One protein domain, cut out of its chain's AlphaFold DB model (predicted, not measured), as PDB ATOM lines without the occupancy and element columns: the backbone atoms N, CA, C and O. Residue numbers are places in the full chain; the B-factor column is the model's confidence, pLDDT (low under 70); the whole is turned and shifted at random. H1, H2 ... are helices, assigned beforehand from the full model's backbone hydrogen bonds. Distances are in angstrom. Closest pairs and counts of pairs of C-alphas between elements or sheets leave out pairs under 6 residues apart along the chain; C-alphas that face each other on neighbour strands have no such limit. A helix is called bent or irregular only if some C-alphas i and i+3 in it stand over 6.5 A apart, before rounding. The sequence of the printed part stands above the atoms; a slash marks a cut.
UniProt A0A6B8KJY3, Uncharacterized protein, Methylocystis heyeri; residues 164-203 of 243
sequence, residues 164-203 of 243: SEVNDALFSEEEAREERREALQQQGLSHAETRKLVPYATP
ATOM      1  N   SER A 164     109.198 139.646 103.354       89.62
ATOM      2  CA  SER A 164     108.189 140.565 103.892       89.62
ATOM      3  C   SER A 164     108.097 141.904 103.157       89.62
ATOM      4  O   SER A 164     107.083 142.574 103.286       89.62
ATOM      5  N   GLU A 165     109.134 142.304 102.418       93.50
ATOM      6  CA  GLU A 165     109.197 143.580 101.689       93.50
ATOM      7  C   GLU A 165     109.013 143.405 100.172       93.50
ATOM      8  O   GLU A 165     108.813 144.382  99.456       93.50
ATOM      9  N   VAL A 166     109.062 142.167  99.661       92.88
ATOM     10  CA  VAL A 166     109.018 141.901  98.212       92.88
ATOM     11  C   VAL A 166     107.700 142.352  97.589       92.88
ATOM     12  O   VAL A 166     107.717 142.971  96.527       92.88
ATOM     13  N   ASN A 167     106.566 142.067  98.234       90.75
ATOM     14  CA  ASN A 167     105.259 142.451  97.696       90.75
ATOM     15  C   ASN A 167     105.140 143.977  97.591       90.75
ATOM     16  O   ASN A 167     104.779 144.483  96.535       90.75
ATOM     17  N   ASP A 168     105.508 144.707  98.648       92.56
ATOM     18  CA  ASP A 168     105.459 146.174  98.667       92.56
ATOM     19  C   ASP A 168     106.375 146.785  97.594       92.56
ATOM     20  O   ASP A 168     105.989 147.739  96.912       92.56
ATOM     21  N   ALA A 169     107.564 146.208  97.393       93.88
ATOM     22  CA  ALA A 169     108.480 146.625  96.335       93.88
ATOM     23  C   ALA A 169     107.908 146.364  94.931       93.88
ATOM     24  O   ALA A 169     107.994 147.237  94.069       93.88
ATOM     25  N   LEU A 170     107.286 145.202  94.707       92.44
ATOM     26  CA  LEU A 170     106.622 144.874  93.442       92.44
ATOM     27  C   LEU A 170     105.442 145.807  93.154       92.44
ATOM     28  O   LEU A 170     105.322 146.284  92.028       92.44
ATOM     29  N   PHE A 171     104.606 146.101  94.155       92.12
ATOM     30  CA  PHE A 171     103.506 147.058  94.012       92.12
ATOM     31  C   PHE A 171     104.022 148.459  93.676       92.12
ATOM     32  O   PHE A 171     103.540 149.072  92.727       92.12
ATOM     33  N   SER A 172     105.042 148.934  94.394       94.62
ATOM     34  CA  SER A 172     105.637 150.258  94.153       94.62
ATOM     35  C   SER A 172     106.248 150.371  92.750       94.62
ATOM     36  O   SER A 172     106.094 151.387  92.074       94.62
ATOM     37  N   GLU A 173     106.935 149.322  92.292       95.38
ATOM     38  CA  GLU A 173     107.502 149.260  90.943       95.38
ATOM     39  C   GLU A 173     106.402 149.211  89.872       95.38
ATOM     40  O   GLU A 173     106.517 149.863  88.835       95.38
ATOM     41  N   GLU A 174     105.316 148.473  90.113       95.06
ATOM     42  CA  GLU A 174     104.183 148.392  89.188       95.06
ATOM     43  C   GLU A 174     103.457 149.734  89.045       95.06
ATOM     44  O   GLU A 174     103.163 150.142  87.921       95.06
ATOM     45  N   GLU A 175     103.249 150.462  90.145       96.62
ATOM     46  CA  GLU A 175     102.699 151.824  90.124       96.62
ATOM     47  C   GLU A 175     103.571 152.764  89.277       96.62
ATOM     48  O   GLU A 175     103.078 153.411  88.350       96.62
ATOM     49  N   ALA A 176     104.889 152.775  89.511       97.00
ATOM     50  CA  ALA A 176     105.822 153.601  88.741       97.00
ATOM     51  C   ALA A 176     105.847 153.233  87.243       97.00
ATOM     52  O   ALA A 176     105.986 154.093  86.363       97.00
ATOM     53  N   ARG A 177     105.717 151.940  86.925       96.88
ATOM     54  CA  ARG A 177     105.636 151.455  85.542       96.88
ATOM     55  C   ARG A 177     104.321 151.837  84.875       96.88
ATOM     56  O   ARG A 177     104.345 152.182  83.690       96.88
ATOM     57  N   GLU A 178     103.210 151.816  85.601       96.94
ATOM     58  CA  GLU A 178     101.908 152.227  85.077       96.94
ATOM     59  C   GLU A 178     101.897 153.713  84.726       96.94
ATOM     60  O   GLU A 178     101.575 154.054  83.588       96.94
ATOM     61  N   GLU A 179     102.393 154.584  85.611       97.75
ATOM     62  CA  GLU A 179     102.543 156.019  85.318       97.75
ATOM     63  C   GLU A 179     103.352 156.258  84.031       97.75
ATOM     64  O   GLU A 179     103.008 157.084  83.176       97.75
ATOM     65  N   ARG A 180     104.429 155.484  83.841       97.44
ATOM     66  CA  ARG A 180     105.256 155.561  82.632       97.44
ATOM     67  C   ARG A 180     104.513 155.071  81.387       97.44
ATOM     68  O   ARG A 180     104.697 155.649  80.312       97.44
ATOM     69  N   ARG A 181     103.692 154.021  81.499       97.56
ATOM     70  CA  ARG A 181     102.850 153.534  80.392       97.56
ATOM     71  C   ARG A 181     101.786 154.558  80.019       97.56
ATOM     72  O   ARG A 181     101.651 154.848  78.832       97.56
ATOM     73  N   GLU A 182     101.099 155.148  80.991       97.88
ATOM     74  CA  GLU A 182     100.109 156.204  80.758       97.88
ATOM     75  C   GLU A 182     100.736 157.416  80.053       97.88
ATOM     76  O   GLU A 182     100.188 157.924  79.071       97.88
ATOM     77  N   ALA A 183     101.934 157.835  80.474       97.94
ATOM     78  CA  ALA A 183     102.663 158.923  79.823       97.94
ATOM     79  C   ALA A 183     103.005 158.620  78.351       97.94
ATOM     80  O   ALA A 183     102.947 159.513  77.502       97.94
ATOM     81  N   LEU A 184     103.343 157.368  78.019       98.00
ATOM     82  CA  LEU A 184     103.578 156.933  76.635       98.00
ATOM     83  C   LEU A 184     102.274 156.849  75.823       98.00
ATOM     84  O   LEU A 184     102.261 157.198  74.643       98.00
ATOM     85  N   GLN A 185     101.165 156.442  76.442       97.62
ATOM     86  CA  GLN A 185      99.851 156.423  75.787       97.62
ATOM     87  C   GLN A 185      99.362 157.834  75.457       97.62
ATOM     88  O   GLN A 185      98.827 158.068  74.374       97.62
ATOM     89  N   GLN A 186      99.624 158.810  76.333       97.69
ATOM     90  CA  GLN A 186      99.364 160.226  76.052       97.69
ATOM     91  C   GLN A 186     100.196 160.757  74.870       97.69
ATOM     92  O   GLN A 186      99.781 161.705  74.204       97.69
ATOM     93  N   GLN A 187     101.335 160.125  74.564       97.25
ATOM     94  CA  GLN A 187     102.144 160.400  73.369       97.25
ATOM     95  C   GLN A 187     101.642 159.660  72.114       97.25
ATOM     96  O   GLN A 187     102.243 159.781  71.046       97.25
ATOM     97  N   GLY A 188     100.531 158.926  72.217       97.81
ATOM     98  CA  GLY A 188      99.856 158.263  71.102       97.81
ATOM     99  C   GLY A 188     100.241 156.800  70.885       97.81
ATOM    100  O   GLY A 188      99.780 156.213  69.907       97.81
ATOM    101  N   LEU A 189     101.055 156.198  71.762       98.12
ATOM    102  CA  LEU A 189     101.362 154.769  71.681       98.12
ATOM    103  C   LEU A 189     100.154 153.934  72.119       98.12
ATOM    104  O   LEU A 189      99.443 154.266  73.068       98.12
ATOM    105  N   SER A 190      99.947 152.805  71.451       97.56
ATOM    106  CA  SER A 190      98.943 151.821  71.854       97.56
ATOM    107  C   SER A 190      99.352 151.084  73.134       97.56
ATOM    108  O   SER A 190     100.537 150.938  73.433       97.56
ATOM    109  N   HIS A 191      98.375 150.499  73.836       94.12
ATOM    110  CA  HIS A 191      98.631 149.624  74.990       94.12
ATOM    111  C   HIS A 191      99.661 148.519  74.702       94.12
ATOM    112  O   HIS A 191     100.479 148.187  75.558       94.12
ATOM    113  N   ALA A 192      99.632 147.933  73.501       94.06
ATOM    114  CA  ALA A 192     100.554 146.865  73.130       94.06
ATOM    115  C   ALA A 192     101.997 147.375  72.977       94.06
ATOM    116  O   ALA A 192     102.936 146.683  73.363       94.06
ATOM    117  N   GLU A 193     102.181 148.577  72.431       96.44
ATOM    118  CA  GLU A 193     103.498 149.208  72.303       96.44
ATOM    119  C   GLU A 193     104.036 149.633  73.668       96.44
ATOM    120  O   GLU A 193     105.190 149.346  73.983       96.44
ATOM    121  N   THR A 194     103.199 150.234  74.519       96.38
ATOM    122  CA  THR A 194     103.631 150.638  75.863       96.38
ATOM    123  C   THR A 194     103.971 149.438  76.735       96.38
ATOM    124  O   THR A 194     104.980 149.485  77.429       96.38
ATOM    125  N   ARG A 195     103.211 148.333  76.651       91.75
ATOM    126  CA  ARG A 195     103.526 147.086  77.375       91.75
ATOM    127  C   ARG A 195     104.854 146.470  76.925       91.75
ATOM    128  O   ARG A 195     105.555 145.889  77.741       91.75
ATOM    129  N   LYS A 196     105.221 146.600  75.645       92.19
ATOM    130  CA  LYS A 196     106.530 146.140  75.146       92.19
ATOM    131  C   LYS A 196     107.689 147.000  75.650       92.19
ATOM    132  O   LYS A 196     108.773 146.471  75.849       92.19
ATOM    133  N   LEU A 197     107.479 148.307  75.810       95.19
ATOM    134  CA  LEU A 197     108.512 149.241  76.282       95.19
ATOM    135  C   LEU A 197     108.658 149.246  77.809       95.19
ATOM    136  O   LEU A 197     109.750 149.474  78.330       95.19
ATOM    137  N   VAL A 198     107.547 149.035  78.513       95.75
ATOM    138  CA  VAL A 198     107.457 149.023  79.973       95.75
ATOM    139  C   VAL A 198     106.621 147.805  80.394       95.75
ATOM    140  O   VAL A 198     105.404 147.926  80.583       95.75
ATOM    141  N   PRO A 199     107.245 146.615  80.495       93.88
ATOM    142  CA  PRO A 199     106.579 145.388  80.940       93.88
ATOM    143  C   PRO A 199     106.009 145.518  82.356       93.88
ATOM    144  O   PRO A 199     106.388 146.427  83.089       93.88
ATOM    145  N   TYR A 200     105.125 144.609  82.764       92.19
ATOM    146  CA  TYR A 200     104.660 144.538  84.156       92.19
ATOM    147  C   TYR A 200     105.823 144.248  85.112       92.19
ATOM    148  O   TYR A 200     106.815 143.636  84.715       92.19
ATOM    149  N   ALA A 201     105.741 144.739  86.349       91.94
ATOM    150  CA  ALA A 201     106.748 144.488  87.381       91.94
ATOM    151  C   ALA A 201     106.802 143.008  87.771       91.94
ATOM    152  O   ALA A 201     107.882 142.494  88.066       91.94
ATOM    153  N   THR A 202     105.648 142.334  87.744       89.44
ATOM    154  CA  THR A 202     105.491 140.902  87.997       89.44
ATOM    155  C   THR A 202     105.615 140.095  86.696       89.44
ATOM    156  O   THR A 202     104.798 140.258  85.787       89.44
ATOM    157  N   PRO A 203     106.625 139.214  86.587       92.56
ATOM    158  CA  PRO A 203     106.735 138.258  85.487       92.56
ATOM    159  C   PRO A 203     105.518 137.337  85.374       92.56
ATOM    160  O   PRO A 203     105.019 136.837  86.383       92.56
TER     161      PRO A 203
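Overview. This is residues 164 to 203 of the 243 residues of an uncharacterized protein of Methylocystis heyeri (UniProt A0A6B8KJY3). One long helix, H1, makes the longest axis of a rod-like shape, and a short helix, H2, folds back after a tight turn and packs on residues 181 to 185 of it at a steep angle. From H2 the last residues, 198 to 203, trail back in the direction of the first printed residue. The printed part has 40 residues, with two named helices in the order H1, H2 and no named strand; the class is all helix. It is only just loose, close to compact, with a radius of gyration of the C-alphas of 11.1 A, and the C-alphas span 38 by 16 by 9 A.

Along the chain. H1 is residues 164 to 186, 35.2 A from first to last C-alpha, beginning with C-alpha 164 at (108.189, 140.565, 103.892) and ending with C-alpha 186 at (99.364, 160.226, 76.052). H1 is irregular: C-alphas 164 and 167 are 7.1 A apart. H2 is residues 191 to 197, 10.0 A long, ending with C-alpha 197 at (108.512, 149.241, 76.282).

Arrangement. H1 touches H2 with residues 181 to 185 alone, and the closest C-alphas of the two, those of Arg 181 and Thr 194, are 5.4 A apart. Their lines stand at a steep tilt of 63 degrees, opposite ways, with centres 14.1 A apart. Each O i to N i+4 pair of H2 is within hydrogen-bond range, and in H1 18 of 19 are.

Size, cuts and confidence. The two C-alphas farthest apart, those of Ser 164 and Gly 188, are 38.2 A apart, while the C-alphas of Ser 164 and Pro 203 are 18.6 A apart. The link from H1 to H2, residues 187 to 190, is tight. The printed part has no cut. The mean pLDDT of the printed part is 95.0, and no printed residue is under 70.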